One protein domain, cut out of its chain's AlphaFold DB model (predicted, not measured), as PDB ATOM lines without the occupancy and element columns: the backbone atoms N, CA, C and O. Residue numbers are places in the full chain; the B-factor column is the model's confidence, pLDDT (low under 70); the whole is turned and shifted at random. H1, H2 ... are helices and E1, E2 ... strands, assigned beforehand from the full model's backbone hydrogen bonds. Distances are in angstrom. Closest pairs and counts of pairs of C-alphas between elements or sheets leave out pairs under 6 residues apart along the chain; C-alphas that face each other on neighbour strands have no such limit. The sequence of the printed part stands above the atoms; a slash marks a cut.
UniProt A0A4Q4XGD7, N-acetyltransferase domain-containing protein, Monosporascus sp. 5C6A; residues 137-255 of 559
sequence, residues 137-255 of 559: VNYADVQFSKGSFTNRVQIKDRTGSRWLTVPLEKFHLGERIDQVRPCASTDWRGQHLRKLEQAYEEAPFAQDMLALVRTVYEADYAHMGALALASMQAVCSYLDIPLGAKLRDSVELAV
ATOM      1  N   VAL A 137     231.051 434.652 469.832       89.94
ATOM      2  CA  VAL A 137     231.400 433.741 468.733       89.94
ATOM      3  C   VAL A 137     230.131 433.248 468.043       89.94
ATOM      4  O   VAL A 137     229.323 432.558 468.663       89.94
ATOM      5  N   ASN A 138     229.968 433.567 466.758       91.00
ATOM      6  CA  ASN A 138     228.985 432.907 465.904       91.00
ATOM      7  C   ASN A 138     229.477 431.492 465.593       91.00
ATOM      8  O   ASN A 138     230.504 431.332 464.939       91.00
ATOM      9  N   TYR A 139     228.765 430.476 466.082       91.19
ATOM     10  CA  TYR A 139     229.188 429.074 466.024       91.19
ATOM     11  C   TYR A 139     228.334 428.283 465.026       91.19
ATOM     12  O   TYR A 139     227.561 427.406 465.407       91.19
ATOM     13  N   ALA A 140     228.404 428.665 463.748       91.81
ATOM     14  CA  ALA A 140     227.531 428.150 462.687       91.81
ATOM     15  C   ALA A 140     228.083 426.905 461.966       91.81
ATOM     16  O   ALA A 140     227.340 426.211 461.273       91.81
ATOM     17  N   ASP A 141     229.357 426.571 462.146       93.12
ATOM     18  CA  ASP A 141     229.997 425.415 461.510       93.12
ATOM     19  C   ASP A 141     229.908 424.133 462.359       93.12
ATOM     20  O   ASP A 141     230.819 423.302 462.408       93.12
ATOM     21  N   VAL A 142     228.763 423.950 463.016       91.25
ATOM     22  CA  VAL A 142     228.413 422.752 463.789       91.25
ATOM     23  C   VAL A 142     227.191 422.061 463.214       91.25
ATOM     24  O   VAL A 142     226.440 422.646 462.438       91.25
ATOM     25  N   GLN A 143     226.987 420.802 463.603       91.44
ATOM     26  CA  GLN A 143     225.883 419.982 463.119       91.44
ATOM     27  C   GLN A 143     224.521 420.648 463.366       91.44
ATOM     28  O   GLN A 143     224.198 421.074 464.475       91.44
ATOM     29  N   PHE A 144     223.695 420.691 462.325       91.62
ATOM     30  CA  PHE A 144     222.328 421.179 462.384       91.62
ATOM     31  C   PHE A 144     221.401 420.139 463.027       91.62
ATOM     32  O   PHE A 144     221.340 418.981 462.606       91.62
ATOM     33  N   SER A 145     220.620 420.569 464.019       86.50
ATOM     34  CA  SER A 145     219.608 419.734 464.673       86.50
ATOM     35  C   SER A 145     218.212 420.070 464.154       86.50
ATOM     36  O   SER A 145     217.599 421.056 464.579       86.50
ATOM     37  N   LYS A 146     217.668 419.231 463.265       83.44
ATOM     38  CA  LYS A 146     216.305 419.399 462.737       83.44
ATOM     39  C   LYS A 146     215.269 419.319 463.861       83.44
ATOM     40  O   LYS A 146     215.294 418.398 464.669       83.44
ATOM     41  N   GLY A 147     214.341 420.277 463.897       77.62
ATOM     42  CA  GLY A 147     213.296 420.334 464.923       77.62
ATOM     43  C   GLY A 147     213.754 420.953 466.249       77.62
ATOM     44  O   GLY A 147     212.990 420.956 467.214       77.62
ATOM     45  N   SER A 148     214.964 421.505 466.302       82.56
ATOM     46  CA  SER A 148     215.417 422.342 467.417       82.56
ATOM     47  C   SER A 148     215.036 423.813 467.207       82.56
ATOM     48  O   SER A 148     214.499 424.193 466.161       82.56
ATOM     49  N   PHE A 149     215.396 424.662 468.170       81.62
ATOM     50  CA  PHE A 149     215.261 426.119 468.063       81.62
ATOM     51  C   PHE A 149     216.054 426.745 466.906       81.62
ATOM     52  O   PHE A 149     215.807 427.889 466.547       81.62
ATOM     53  N   THR A 150     216.948 425.984 466.269       83.75
ATOM     54  CA  THR A 150     217.703 426.433 465.090       83.75
ATOM     55  C   THR A 150     216.798 426.704 463.885       83.75
ATOM     56  O   THR A 150     217.154 427.507 463.028       83.75
ATOM     57  N   ASN A 151     215.636 426.041 463.782       92.25
ATOM     58  CA  ASN A 151     214.740 426.208 462.631       92.25
ATOM     59  C   ASN A 151     213.254 426.339 462.973       92.25
ATOM     60  O   ASN A 151     212.436 426.460 462.059       92.25
ATOM     61  N   ARG A 152     212.880 426.308 464.255       91.50
ATOM     62  CA  ARG A 152     211.500 426.555 464.676       91.50
ATOM     63  C   ARG A 152     211.398 427.161 466.071       91.50
ATOM     64  O   ARG A 152     212.200 426.852 466.941       91.50
ATOM     65  N   VAL A 153     210.361 427.957 466.301       89.12
ATOM     66  CA  VAL A 153     210.027 428.547 467.607       89.12
ATOM     67  C   VAL A 153     208.533 428.376 467.885       89.12
ATOM     68  O   VAL A 153     207.737 428.300 466.948       89.12
ATOM     69  N   GLN A 154     208.141 428.259 469.155       86.88
ATOM     70  CA  GLN A 154     206.727 428.243 469.535       86.88
ATOM     71  C   GLN A 154     206.208 429.666 469.707       86.88
ATOM     72  O   GLN A 154     206.876 430.515 470.293       86.88
ATOM     73  N   ILE A 155     204.997 429.898 469.220       89.69
ATOM     74  CA  ILE A 155     204.208 431.095 469.504       89.69
ATOM     75  C   ILE A 155     202.873 430.670 470.105       89.69
ATOM     76  O   ILE A 155     202.416 429.545 469.879       89.69
ATOM     77  N   LYS A 156     202.245 431.567 470.860       88.25
ATOM     78  CA  LYS A 156     200.934 431.339 471.459       88.25
ATOM     79  C   LYS A 156     199.917 432.270 470.821       88.25
ATOM     80  O   LYS A 156     200.181 433.459 470.686       88.25
ATOM     81  N   ASP A 157     198.771 431.725 470.446       88.12
ATOM     82  CA  ASP A 157     197.609 432.487 469.999       88.12
ATOM     83  C   ASP A 157     196.380 432.120 470.853       88.12
ATOM     84  O   ASP A 157     196.457 431.288 471.762       88.12
ATOM     85  N   ARG A 158     195.222 432.714 470.540       86.69
ATOM     86  CA  ARG A 158     193.939 432.457 471.224       86.69
ATOM     87  C   ARG A 158     193.486 430.989 471.238       86.69
ATOM     88  O   ARG A 158     192.575 430.641 471.977       86.69
ATOM     89  N   THR A 159     194.068 430.143 470.392       84.38
ATOM     90  CA  THR A 159     193.749 428.713 470.266       84.38
ATOM     91  C   THR A 159     194.802 427.801 470.897       84.38
ATOM     92  O   THR A 159     194.594 426.591 470.944       84.38
ATOM     93  N   GLY A 160     195.919 428.350 471.384       83.00
ATOM     94  CA  GLY A 160     196.976 427.603 472.064       83.00
ATOM     95  C   GLY A 160     198.364 427.802 471.456       83.00
ATOM     96  O   GLY A 160     198.646 428.788 470.776       83.00
ATOM     97  N   SER A 161     199.267 426.862 471.746       84.94
ATOM     98  CA  SER A 161     200.661 426.918 471.287       84.94
ATOM     99  C   SER A 161     200.812 426.312 469.895       84.94
ATOM    100  O   SER A 161     200.327 425.211 469.632       84.94
ATOM    101  N   ARG A 162     201.532 426.997 469.005       86.88
ATOM    102  CA  ARG A 162     201.797 426.553 467.630       86.88
ATOM    103  C   ARG A 162     203.260 426.754 467.253       86.88
ATOM    104  O   ARG A 162     203.926 427.661 467.740       86.88
ATOM    105  N   TRP A 163     203.748 425.927 466.331       89.00
ATOM    106  CA  TRP A 163     205.099 426.054 465.787       89.00
ATOM    107  C   TRP A 163     205.156 427.032 464.610       89.00
ATOM    108  O   TRP A 163     204.396 426.929 463.642       89.00
ATOM    109  N   LEU A 164     206.136 427.926 464.669       92.75
ATOM    110  CA  LEU A 164     206.637 428.731 463.567       92.75
ATOM    111  C   LEU A 164     207.907 428.042 463.052       92.75
ATOM    112  O   LEU A 164     208.875 427.939 463.798       92.75
ATOM    113  N   THR A 165     207.895 427.481 461.841       95.00
ATOM    114  CA  THR A 165     208.972 426.603 461.342       95.00
ATOM    115  C   THR A 165     209.492 427.108 460.012       95.00
ATOM    116  O   THR A 165     208.724 427.199 459.062       95.00
ATOM    117  N   VAL A 166     210.798 427.354 459.927       95.25
ATOM    118  CA  VAL A 166     211.483 427.597 458.655       95.25
ATOM    119  C   VAL A 166     211.601 426.252 457.922       95.25
ATOM    120  O   VAL A 166     212.288 425.347 458.421       95.25
ATOM    121  N   PRO A 167     210.909 426.064 456.781       94.19
ATOM    122  CA  PRO A 167     211.043 424.860 455.972       94.19
ATOM    123  C   PRO A 167     212.430 424.802 455.331       94.19
ATOM    124  O   PRO A 167     213.055 425.831 455.088       94.19
ATOM    125  N   LEU A 168     212.906 423.591 455.042       94.44
ATOM    126  CA  LEU A 168     214.241 423.331 454.493       94.44
ATOM    127  C   LEU A 168     214.110 422.769 453.072       94.44
ATOM    128  O   LEU A 168     213.191 421.990 452.825       94.44
ATOM    129  N   GLU A 169     215.005 423.144 452.157       88.69
ATOM    130  CA  GLU A 169     214.939 422.723 450.744       88.69
ATOM    131  C   GLU A 169     215.242 421.221 450.574       88.69
ATOM    132  O   GLU A 169     214.450 420.479 449.993       88.69
ATOM    133  N   LYS A 170     216.372 420.766 451.130       83.94
ATOM    134  CA  LYS A 170     216.787 419.361 451.289       83.94
ATOM    135  C   LYS A 170     217.658 419.287 452.543       83.94
ATOM    136  O   LYS A 170     218.472 420.176 452.757       83.94
ATOM    137  N   PHE A 171     217.444 418.279 453.386       88.25
ATOM    138  CA  PHE A 171     218.216 418.088 454.616       88.25
ATOM    139  C   PHE A 171     218.721 416.653 454.708       88.25
ATOM    140  O   PHE A 171     217.930 415.708 454.632       88.25
ATOM    141  N   HIS A 172     220.017 416.514 454.946       89.56
ATOM    142  CA  HIS A 172     220.708 415.269 455.218       89.56
ATOM    143  C   HIS A 172     221.253 415.280 456.649       89.56
ATOM    144  O   HIS A 172     221.792 416.272 457.144       89.56
ATOM    145  N   LEU A 173     221.108 414.150 457.344       86.94
ATOM    146  CA  LEU A 173     221.616 414.019 458.704       86.94
ATOM    147  C   LEU A 173     223.139 414.217 458.715       86.94
ATOM    148  O   LEU A 173     223.855 413.526 457.997       86.94
ATOM    149  N   GLY A 174     223.618 415.134 459.556       87.12
ATOM    150  CA  GLY A 174     225.047 415.444 459.680       87.12
ATOM    151  C   GLY A 174     225.474 416.753 459.017       87.12
ATOM    152  O   GLY A 174     226.578 417.212 459.294       87.12
ATOM    153  N   GLU A 175     224.614 417.383 458.210       94.19
ATOM    154  CA  GLU A 175     224.893 418.712 457.657       94.19
ATOM    155  C   GLU A 175     225.071 419.759 458.761       94.19
ATOM    156  O   GLU A 175     224.441 419.690 459.822       94.19
ATOM    157  N   ARG A 176     225.933 420.743 458.504       94.06
ATOM    158  CA  ARG A 176     226.186 421.859 459.416       94.06
ATOM    159  C   ARG A 176     225.160 422.979 459.251       94.06
ATOM    160  O   ARG A 176     224.517 423.108 458.210       94.06
ATOM    161  N   ILE A 177     225.019 423.831 460.265       94.75
ATOM    162  CA  ILE A 177     224.087 424.972 460.240       94.75
ATOM    163  C   ILE A 177     224.421 425.944 459.087       94.75
ATOM    164  O   ILE A 177     223.513 426.540 458.499       94.75
ATOM    165  N   ASP A 178     225.699 426.074 458.723       95.00
ATOM    166  CA  ASP A 178     226.187 426.858 457.581       95.00
ATOM    167  C   ASP A 178     226.000 426.192 456.199       95.00
ATOM    168  O   ASP A 178     226.298 426.796 455.173       95.00
ATOM    169  N   GLN A 179     225.468 424.969 456.149       95.38
ATOM    170  CA  GLN A 179     225.222 424.213 454.912       95.38
ATOM    171  C   GLN A 179     223.729 424.038 454.610       95.38
ATOM    172  O   GLN A 179     223.332 423.967 453.446       95.38
ATOM    173  N   VAL A 180     222.889 423.992 455.647       95.88
ATOM    174  CA  VAL A 180     221.445 423.758 455.508       95.88
ATOM    175  C   VAL A 180     220.738 424.996 454.960       95.88
ATOM    176  O   VAL A 180     220.853 426.080 455.530       95.88
ATOM    177  N   ARG A 181     219.944 424.835 453.894       95.56
ATOM    178  CA  ARG A 181     219.258 425.939 453.202       95.56
ATOM    179  C   ARG A 181     217.784 426.091 453.597       95.56
ATOM    180  O   ARG A 181     217.064 425.083 453.614       95.56
ATOM    181  N   PRO A 182     217.300 427.325 453.844       94.56
ATOM    182  CA  PRO A 182     215.868 427.605 453.893       94.56
ATOM    183  C   PRO A 182     215.197 427.247 452.561       94.56
ATOM    184  O   PRO A 182     215.769 427.444 451.492       94.56
ATOM    185  N   CYS A 183     213.972 426.738 452.613       92.31
ATOM    186  CA  CYS A 183     213.210 426.404 451.417       92.31
ATOM    187  C   CYS A 183     212.785 427.674 450.665       92.31
ATOM    188  O   CYS A 183     212.127 428.547 451.239       92.31
ATOM    189  N   ALA A 184     213.112 427.743 449.372       86.38
ATOM    190  CA  ALA A 184     212.725 428.842 448.486       86.38
ATOM    191  C   ALA A 184     211.366 428.626 447.789       86.38
ATOM    192  O   ALA A 184     210.771 429.578 447.295       86.38
ATOM    193  N   SER A 185     210.843 427.394 447.750       84.06
ATOM    194  CA  SER A 185     209.629 427.055 446.984       84.06
ATOM    195  C   SER A 185     208.309 427.326 447.717       84.06
ATOM    196  O   SER A 185     207.236 427.063 447.179       84.06
ATOM    197  N   THR A 186     208.361 427.853 448.944       87.31
ATOM    198  CA  THR A 186     207.179 428.117 449.777       87.31
ATOM    199  C   THR A 186     207.221 429.524 450.362       87.31
ATOM    200  O   THR A 186     208.263 429.930 450.874       87.31
ATOM    201  N   ASP A 187     206.080 430.226 450.399       92.75
ATOM    202  CA  ASP A 187     205.921 431.507 451.114       92.75
ATOM    203  C   ASP A 187     205.824 431.290 452.637       92.75
ATOM    204  O   ASP A 187     204.794 431.518 453.273       92.75
ATOM    205  N   TRP A 188     206.880 430.762 453.249       94.44
ATOM    206  CA  TRP A 188     206.903 430.563 454.698       94.44
ATOM    207  C   TRP A 188     207.044 431.891 455.451       94.44
ATOM    208  O   TRP A 188     206.474 432.035 456.529       94.44
ATOM    209  N   ARG A 189     207.728 432.887 454.867       94.94
ATOM    210  CA  ARG A 189     207.903 434.231 455.447       94.94
ATOM    211  C   ARG A 189     206.569 434.965 455.583       94.94
ATOM    212  O   ARG A 189     206.242 435.437 456.670       94.94
ATOM    213  N   GLY A 190     205.754 434.996 454.526       95.25
ATOM    214  CA  GLY A 190     204.418 435.586 454.575       95.25
ATOM    215  C   GLY A 190     203.478 434.821 455.506       95.25
ATOM    216  O   GLY A 190     202.722 435.432 456.262       95.25
ATOM    217  N   GLN A 191     203.555 433.485 455.530       95.44
ATOM    218  CA  GLN A 191     202.805 432.674 456.499       95.44
ATOM    219  C   GLN A 191     203.198 432.982 457.945       95.44
ATOM    220  O   GLN A 191     202.331 433.020 458.817       95.44
ATOM    221  N   HIS A 192     204.488 433.188 458.208       96.06
ATOM    222  CA  HIS A 192     204.977 433.559 459.527       96.06
ATOM    223  C   HIS A 192     204.470 434.938 459.947       96.06
ATOM    224  O   HIS A 192     203.931 435.061 461.044       96.06
ATOM    225  N   LEU A 193     204.570 435.941 459.068       96.56
ATOM    226  CA  LEU A 193     204.088 437.297 459.339       96.56
ATOM    227  C   LEU A 193     202.596 437.314 459.684       96.56
ATOM    228  O   LEU A 193     202.238 437.832 460.735       96.56
ATOM    229  N   ARG A 194     201.746 436.644 458.892       95.69
ATOM    230  CA  ARG A 194     200.299 436.547 459.174       95.69
ATOM    231  C   ARG A 194     200.005 435.923 460.541       95.69
ATOM    232  O   ARG A 194     199.120 436.376 461.261       95.69
ATOM    233  N   LYS A 195     200.750 434.876 460.916       95.25
ATOM    234  CA  LYS A 195     200.601 434.221 462.226       95.25
ATOM    235  C   LYS A 195     201.028 435.131 463.376       95.25
ATOM    236  O   LYS A 195     200.361 435.144 464.404       95.25
ATOM    237  N   LEU A 196     202.129 435.865 463.215       95.44
ATOM    238  CA  LEU A 196     202.621 436.802 464.225       95.44
ATOM    239  C   LEU A 196     201.676 437.998 464.385       95.44
ATOM    240  O   LEU A 196     201.361 438.354 465.514       95.44
ATOM    241  N   GLU A 197     201.176 438.554 463.278       95.31
ATOM    242  CA  GLU A 197     200.156 439.611 463.273       95.31
ATOM    243  C   GLU A 197     198.922 439.177 464.067       95.31
ATOM    244  O   GLU A 197     198.527 439.860 465.004       95.31
ATOM    245  N   GLN A 198     198.373 437.996 463.772       93.44
ATOM    246  CA  GLN A 198     197.204 437.476 464.481       93.44
ATOM    247  C   GLN A 198     197.481 437.166 465.964       93.44
ATOM    248  O   GLN A 198     196.607 437.344 466.810       93.44
ATOM    249  N   ALA A 199     198.664 436.643 466.297       93.44
ATOM    250  CA  ALA A 199     198.996 436.256 467.669       93.44
ATOM    251  C   ALA A 199     199.220 437.469 468.588       93.44
ATOM    252  O   ALA A 199     198.898 437.399 469.777       93.44
ATOM    253  N   TYR A 200     199.753 438.564 468.038       92.75
ATOM    254  CA  TYR A 200     200.233 439.719 468.797       92.75
ATOM    255  C   TYR A 200     199.511 441.033 468.468       92.75
ATOM    256  O   TYR A 200     199.995 442.078 468.880       92.75
ATOM    257  N   GLU A 201     198.367 441.015 467.779       90.69
ATOM    258  CA  GLU A 201     197.604 442.221 467.395       90.69
ATOM    259  C   GLU A 201     197.373 443.194 468.567       90.69
ATOM    260  O   GLU A 201     197.543 444.402 468.425       90.69
ATOM    261  N   GLU A 202     197.061 442.660 469.751       90.50
ATOM    262  CA  GLU A 202     196.804 443.437 470.971       90.50
ATOM    263  C   GLU A 202     198.058 443.663 471.838       90.50
ATOM    264  O   GLU A 202     197.971 444.188 472.954       90.50
ATOM    265  N   ALA A 203     199.234 443.220 471.387       91.50
ATOM    266  CA  ALA A 203     200.448 443.312 472.181       91.50
ATOM    267  C   ALA A 203     201.019 444.740 472.129       91.50
ATOM    268  O   ALA A 203     201.097 445.347 471.056       91.50
ATOM    269  N   PRO A 204     201.505 445.276 473.262       89.75
ATOM    270  CA  PRO A 204     202.336 446.472 473.236       89.75
ATOM    271  C   PRO A 204     203.525 446.270 472.288       89.75
ATOM    272  O   PRO A 204     204.154 445.212 472.308       89.75
ATOM    273  N   PHE A 205     203.835 447.284 471.475       91.12
ATOM    274  CA  PHE A 205     204.955 447.277 470.519       91.12
ATOM    275  C   PHE A 205     204.859 446.224 469.396       91.12
ATOM    276  O   PHE A 205     205.856 445.940 468.732       91.12
ATOM    277  N   ALA A 206     203.672 445.656 469.136       92.44
ATOM    278  CA  ALA A 206     203.487 444.656 468.082       92.44
ATOM    279  C   ALA A 206     203.984 445.134 466.709       92.44
ATOM    280  O   ALA A 206     204.657 444.387 466.003       92.44
ATOM    281  N   GLN A 207     203.693 446.389 466.346       93.94
ATOM    282  CA  GLN A 207     204.125 446.958 465.069       93.94
ATOM    283  C   GLN A 207     205.651 447.057 464.964       93.94
ATOM    284  O   GLN A 207     206.200 446.655 463.939       93.94
ATOM    285  N   ASP A 208     206.331 447.494 466.024       93.88
ATOM    286  CA  ASP A 208     207.794 447.593 466.063       93.88
ATOM    287  C   ASP A 208     208.441 446.213 465.888       93.88
ATOM    288  O   ASP A 208     209.349 446.034 465.076       93.88
ATOM    289  N   MET A 209     207.928 445.206 466.602       94.19
ATOM    290  CA  MET A 209     208.438 443.835 466.513       94.19
ATOM    291  C   MET A 209     208.151 443.204 465.147       94.19
ATOM    292  O   MET A 209     209.000 442.503 464.596       94.19
ATOM    293  N   LEU A 210     206.981 443.462 464.556       95.69
ATOM    294  CA  LEU A 210     206.658 443.001 463.203       95.69
ATOM    295  C   LEU A 210     207.538 443.680 462.151       95.69
ATOM    296  O   LEU A 210     207.976 443.008 461.217       95.69
ATOM    297  N   ALA A 211     207.827 444.975 462.297       95.06
ATOM    298  CA  ALA A 211     208.762 445.682 461.430       95.06
ATOM    299  C   ALA A 211     210.157 445.050 461.511       95.06
ATOM    300  O   ALA A 211     210.746 444.743 460.478       95.06
ATOM    301  N   LEU A 212     210.633 444.736 462.720       95.62
ATOM    302  CA  LEU A 212     211.896 444.031 462.921       95.62
ATOM    303  C   LEU A 212     211.918 442.675 462.197       95.62
ATOM    304  O   LEU A 212     212.863 442.380 461.471       95.62
ATOM    305  N   VAL A 213     210.857 441.871 462.312       95.69
ATOM    306  CA  VAL A 213     210.755 440.590 461.586       95.69
ATOM    307  C   VAL A 213     210.787 440.803 460.071       95.69
ATOM    308  O   VAL A 213     211.464 440.051 459.369       95.69
ATOM    309  N   ARG A 214     210.105 441.836 459.553       95.75
ATOM    310  CA  ARG A 214     210.139 442.177 458.121       95.75
ATOM    311  C   ARG A 214     211.553 442.498 457.646       95.75
ATOM    312  O   ARG A 214     211.944 441.943 456.627       95.75
ATOM    313  N   THR A 215     212.340 443.267 458.405       95.38
ATOM    314  CA  THR A 215     213.729 443.591 458.007       95.38
ATOM    315  C   THR A 215     214.600 442.353 457.803       95.38
ATOM    316  O   THR A 215     215.434 442.317 456.903       95.38
ATOM    317  N   VAL A 216     214.382 441.299 458.593       95.50
ATOM    318  CA  VAL A 216     215.081 440.019 458.415       95.50
ATOM    319  C   VAL A 216     214.506 439.274 457.206       95.50
ATOM    320  O   VAL A 216     215.221 438.641 456.442       95.50
ATOM    321  N   TYR A 217     213.194 439.326 456.997       94.81
ATOM    322  CA  TYR A 217     212.531 438.562 455.938       94.81
ATOM    323  C   TYR A 217     212.686 439.157 454.532       94.81
ATOM    324  O   TYR A 217     212.450 438.435 453.566       94.81
ATOM    325  N   GLU A 218     213.112 440.413 454.405       91.50
ATOM    326  CA  GLU A 218     213.394 441.080 453.125       91.50
ATOM    327  C   GLU A 218     214.617 440.512 452.390       91.50
ATOM    328  O   GLU A 218     214.709 440.631 451.169       91.50
ATOM    329  N   ALA A 219     215.542 439.874 453.112       91.25
ATOM    330  CA  ALA A 219     216.747 439.299 452.536       91.25
ATOM    331  C   ALA A 219     216.613 437.791 452.265       91.25
ATOM    332  O   ALA A 219     215.944 437.037 452.988       91.25
ATOM    333  N   ASP A 220     217.331 437.334 451.239       91.31
ATOM    334  CA  ASP A 220     217.581 435.917 451.006       91.31
ATOM    335  C   ASP A 220     218.876 435.466 451.670       91.31
ATOM    336  O   ASP A 220     219.914 436.124 451.596       91.31
ATOM    337  N   TYR A 221     218.807 434.306 452.322       94.25
ATOM    338  CA  TYR A 221     219.907 433.753 453.098       94.25
ATOM    339  C   TYR A 221     220.393 432.454 452.476       94.25
ATOM    340  O   TYR A 221     219.615 431.528 452.253       94.25
ATOM    341  N   ALA A 222     221.704 432.371 452.257       93.62
ATOM    342  CA  ALA A 222     222.335 431.203 451.653       93.62
ATOM    343  C   ALA A 222     222.189 429.927 452.502       93.62
ATOM    344  O   ALA A 222     222.195 428.829 451.950       93.62
ATOM    345  N   HIS A 223     222.072 430.065 453.826       94.62
ATOM    346  CA  HIS A 223     221.942 428.960 454.776       94.62
ATOM    347  C   HIS A 223     221.304 429.419 456.101       94.62
ATOM    348  O   HIS A 223     221.203 430.616 456.386       94.62
ATOM    349  N   MET A 224     220.906 428.462 456.945       94.56
ATOM    350  CA  MET A 224     220.268 428.697 458.246       94.56
ATOM    351  C   MET A 224     221.151 429.515 459.194       94.56
ATOM    352  O   MET A 224     220.636 430.366 459.913       94.56
ATOM    353  N   GLY A 225     222.474 429.317 459.163       93.31
ATOM    354  CA  GLY A 225     223.415 430.128 459.953       93.31
ATOM    355  C   GLY A 225     223.371 431.627 459.629       93.31
ATOM    356  O   GLY A 225     223.384 432.444 460.544       93.31
ATOM    357  N   ALA A 226     223.247 431.993 458.350       93.88
ATOM    358  CA  ALA A 226     223.167 433.387 457.920       93.88
ATOM    359  C   ALA A 226     221.838 434.020 458.353       93.88
ATOM    360  O   ALA A 226     221.827 435.134 458.867       93.88
ATOM    361  N   LEU A 227     220.732 433.275 458.228       94.88
ATOM    362  CA  LEU A 227     219.421 433.704 458.722       94.88
ATOM    363  C   LEU A 227     219.429 433.921 460.246       94.88
ATOM    364  O   LEU A 227     218.915 434.929 460.732       94.88
ATOM    365  N   ALA A 228     220.022 432.996 461.006       92.00
ATOM    366  CA  ALA A 228     220.112 433.095 462.463       92.00
ATOM    367  C   ALA A 228     220.967 434.295 462.904       92.00
ATOM    368  O   ALA A 228     220.549 435.063 463.774       92.00
ATOM    369  N   LEU A 229     222.126 434.496 462.266       91.88
ATOM    370  CA  LEU A 229     223.008 435.628 462.541       91.88
ATOM    371  C   LEU A 229     222.321 436.965 462.235       91.88
ATOM    372  O   LEU A 229     222.340 437.858 463.081       91.88
ATOM    373  N   ALA A 230     221.662 437.082 461.079       94.12
ATOM    374  CA  ALA A 230     220.940 438.292 460.699       94.12
ATOM    375  C   ALA A 230     219.767 438.586 461.647       94.12
ATOM    376  O   ALA A 230     219.563 439.733 462.035       94.12
ATOM    377  N   SER A 231     219.049 437.548 462.089       92.94
ATOM    378  CA  SER A 231     217.976 437.683 463.084       92.94
ATOM    379  C   SER A 231     218.502 438.248 464.409       92.94
ATOM    380  O   SER A 231     217.920 439.173 464.970       92.94
ATOM    381  N   MET A 232     219.628 437.724 464.903       90.12
ATOM    382  CA  MET A 232     220.268 438.214 466.128       90.12
ATOM    383  C   MET A 232     220.798 439.644 465.963       90.12
ATOM    384  O   MET A 232     220.621 440.468 466.859       90.12
ATOM    385  N   GLN A 233     221.437 439.946 464.831       90.75
ATOM    386  CA  GLN A 233     221.956 441.280 464.532       90.75
ATOM    387  C   GLN A 233     220.837 442.319 464.460       90.75
ATOM    388  O   GLN A 233     221.001 443.394 465.024       90.75
ATOM    389  N   ALA A 234     219.697 441.993 463.846       92.56
ATOM    390  CA  ALA A 234     218.540 442.882 463.799       92.56
ATOM    391  C   ALA A 234     218.067 443.256 465.214       92.56
ATOM    392  O   ALA A 234     217.914 444.437 465.518       92.56
ATOM    393  N   VAL A 235     217.921 442.271 466.109       89.06
ATOM    394  CA  VAL A 235     217.549 442.516 467.516       89.06
ATOM    395  C   VAL A 235     218.608 443.347 468.242       89.06
ATOM    396  O   VAL A 235     218.259 444.270 468.972       89.06
ATOM    397  N   CYS A 236     219.897 443.056 468.039       85.06
ATOM    398  CA  CYS A 236     220.974 443.839 468.647       85.06
ATOM    399  C   CYS A 236     220.928 445.298 468.190       85.06
ATOM    400  O   CYS A 236     221.019 446.185 469.028       85.06
ATOM    401  N   SER A 237     220.739 445.544 466.893       87.56
ATOM    402  CA  SER A 237     220.607 446.894 466.345       87.56
ATOM    403  C   SER A 237     219.378 447.618 466.889       87.56
ATOM    404  O   SER A 237     219.485 448.781 467.246       87.56
ATOM    405  N   TYR A 238     218.231 446.939 467.004       87.94
ATOM    406  CA  TYR A 238     217.019 447.522 467.593       87.94
ATOM    407  C   TYR A 238     217.210 447.940 469.062       87.94
ATOM    408  O   TYR A 238     216.585 448.888 469.521       87.94
ATOM    409  N   LEU A 239     218.069 447.230 469.799       82.62
ATOM    410  CA  LEU A 239     218.381 447.496 471.207       82.62
ATOM    411  C   LEU A 239     219.654 448.340 471.402       82.62
ATOM    412  O   LEU A 239     220.159 448.408 472.523       82.62
ATOM    413  N   ASP A 240     220.212 448.911 470.330       80.19
ATOM    414  CA  ASP A 240     221.471 449.669 470.342       80.19
ATOM    415  C   ASP A 240     222.658 448.904 470.970       80.19
ATOM    416  O   ASP A 240     223.556 449.466 471.599       80.19
ATOM    417  N   ILE A 241     222.693 447.580 470.784       77.25
ATOM    418  CA  ILE A 241     223.766 446.704 471.264       77.25
ATOM    419  C   ILE A 241     224.872 446.627 470.196       77.25
ATOM    420  O   ILE A 241     224.664 446.029 469.134       77.25
ATOM    421  N   PRO A 242     226.092 447.136 470.466       73.75
ATOM    422  CA  PRO A 242     227.181 447.170 469.491       73.75
ATOM    423  C   PRO A 242     227.856 445.794 469.344       73.75
ATOM    424  O   PRO A 242     228.962 445.556 469.836       73.75
ATOM    425  N   LEU A 243     227.187 444.862 468.658       76.62
ATOM    426  CA  LEU A 243     227.669 443.490 468.462       76.62
ATOM    427  C   LEU A 243     228.880 443.416 467.516       76.62
ATOM    428  O   LEU A 243     229.780 442.607 467.736       76.62
ATOM    429  N   GLY A 244     228.928 444.266 466.484       75.81
ATOM    430  CA  GLY A 244     229.888 444.154 465.377       75.81
ATOM    431  C   GLY A 244     231.359 444.119 465.808       75.81
ATOM    432  O   GLY A 244     232.109 443.264 465.353       75.81
ATOM    433  N   ALA A 245     231.770 444.976 466.749       72.00
ATOM    434  CA  ALA A 245     233.157 445.005 467.232       72.00
ATOM    435  C   ALA A 245     233.566 443.719 467.985       72.00
ATOM    436  O   ALA A 245     234.745 443.350 468.020       72.00
ATOM    437  N   LYS A 246     232.585 443.024 468.572       79.44
ATOM    438  CA  LYS A 246     232.773 441.862 469.450       79.44
ATOM    439  C   LYS A 246     232.529 440.525 468.758       79.44
ATOM    440  O   LYS A 246     232.896 439.492 469.310       79.44
ATOM    441  N   LEU A 247     231.904 440.529 467.584       86.69
ATOM    442  CA  LEU A 247     231.547 439.325 466.845       86.69
ATOM    443  C   LEU A 247     232.786 438.677 466.214       86.69
ATOM    444  O   LEU A 247     233.606 439.356 465.597       86.69
ATOM    445  N   ARG A 248     232.917 437.362 466.356       92.25
ATOM    446  CA  ARG A 248     233.885 436.523 465.639       92.25
ATOM    447  C   ARG A 248     233.159 435.328 465.052       92.25
ATOM    448  O   ARG A 248     232.321 434.744 465.739       92.25
ATOM    449  N   ASP A 249     233.474 434.951 463.822       91.38
ATOM    450  CA  ASP A 249     232.900 433.749 463.228       91.38
ATOM    451  C   ASP A 249     233.800 432.536 463.471       91.38
ATOM    452  O   ASP A 249     235.007 432.574 463.240       91.38
ATOM    453  N   SER A 250     233.214 431.438 463.937       92.94
ATOM    454  CA  SER A 250     233.912 430.164 464.112       92.94
ATOM    455  C   SER A 250     234.619 429.654 462.856       92.94
ATOM    456  O   SER A 250     235.699 429.070 462.974       92.94
ATOM    457  N   VAL A 251     234.060 429.935 461.673       89.62
ATOM    458  CA  VAL A 251     234.648 429.576 460.380       89.62
ATOM    459  C   VAL A 251     235.957 430.337 460.166       89.62
ATOM    460  O   VAL A 251     236.953 429.747 459.754       89.62
ATOM    461  N   GLU A 252     235.981 431.630 460.499       91.62
ATOM    462  CA  GLU A 252     237.161 432.494 460.371       91.62
ATOM    463  C   GLU A 252     238.244 432.153 461.398       91.62
ATOM    464  O   GLU A 252     239.435 432.256 461.108       91.62
ATOM    465  N   LEU A 253     237.844 431.721 462.599       92.50
ATOM    466  CA  LEU A 253     238.790 431.286 463.627       92.50
ATOM    467  C   LEU A 253     239.519 429.993 463.236       92.50
ATOM    468  O   LEU A 253     240.610 429.746 463.751       92.50
ATOM    469  N   ALA A 254     238.932 429.189 462.339       91.50
ATOM    470  CA  ALA A 254     239.511 427.970 461.773       91.50
ATOM    471  C   ALA A 254     240.027 426.968 462.827       91.50
ATOM    472  O   ALA A 254     240.998 426.244 462.604       91.50
ATOM    473  N   VAL A 255     239.367 426.911 463.990       93.44
ATOM    474  CA  VAL A 255     239.777 426.046 465.105       93.44
ATOM    475  C   VAL A 255     239.235 424.634 464.890       93.44
ATOM    476  O   VAL A 255     238.008 424.463 464.859       93.44
TER     477      VAL A 255
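Overview. This is residues 137 to 255 of the 559 residues of the protein "N-acetyltransferase domain-containing protein" of Monosporascus sp. 5C6A (UniProt A0A4Q4XGD7). Three helices, H1, H2 and H3, run alternately to and fro as two helical hairpins that share H2, and H1 also packs on a two-stranded hairpin, E1 and E2. At the far end from that hairpin, the short strand E3 and the four-residue helix H4 make a small tip, where residues 137 to 138 pair with E3; residues 139 to 151 lead from there to E1. The printed part has 119 residues, with four named helices and three named strands in the order E1 E2 H1 H2 H3 E3 H4; the sheet E1 - E2 is antiparallel. The class is mixed, helices and strands, with under half of the residues, 59, in named elements. The whole is compact, with a radius of gyration of the C-alphas of 15.3 A and spans of 47 by 35 by 23 A.

Arrangement. Residues 137 to 138 pair in parallel with residues 248 to 249 of E3, residues 247 to 249, which pairs with no named strand. E1, residues 152 to 157, and E2, residues 160 to 165, form an antiparallel hairpin at 149 degrees; N 153 and O 164 are 2.9 A apart and N 162 and O 155 2.8 A, within hydrogen-bond range. The closest C-alphas of E1 and H1, residues 188 to 200, are those of Asp 157 and Ala 199, 4.6 A apart. H1 and H2, residues 206 to 217, form a helical hairpin: they touch at a shallow tilt of 11 degrees, opposite ways, with the closest C-alphas, those of Tyr 200 and Ala 206, 6.0 A apart. H2 touches H3, residues 224 to 238, with residues 212 to 216 alone, closest at the C-alphas of Val 216 and Ser 231, 6.0 A; this helical hairpin has a steep tilt of 39 degrees, opposite ways. H1 and H3 are apart, and so are H3 and E3. E3 and H4, residues 250 to 253, meet only through their link. In H1, H2 and H3 every O i to N i+4 pair is within hydrogen-bond range; H4 is too short for such a pair.

Along the chain. E1 begins at C-alpha 152, (211.500, 426.555, 464.676), and is 16.0 A long; E2 is 16.1 A. H1 measures 18.1 A, H2 16.3 A and H3 21.3 A, from C-alpha 224 at (220.268, 428.697, 458.246). E3 is 6.8 A long and H4 5.0 A, ending at C-alpha 253, (238.790, 431.286, 463.627).

Size, cuts and confidence. The two C-alphas farthest apart, those of Arg 158 and Ala 254, are 46.8 A apart. The printed part has no cut. The link from E2 to H1 is long, with 22 residues. The mean pLDDT of the printed part is 90.4, and no printed residue is under 70.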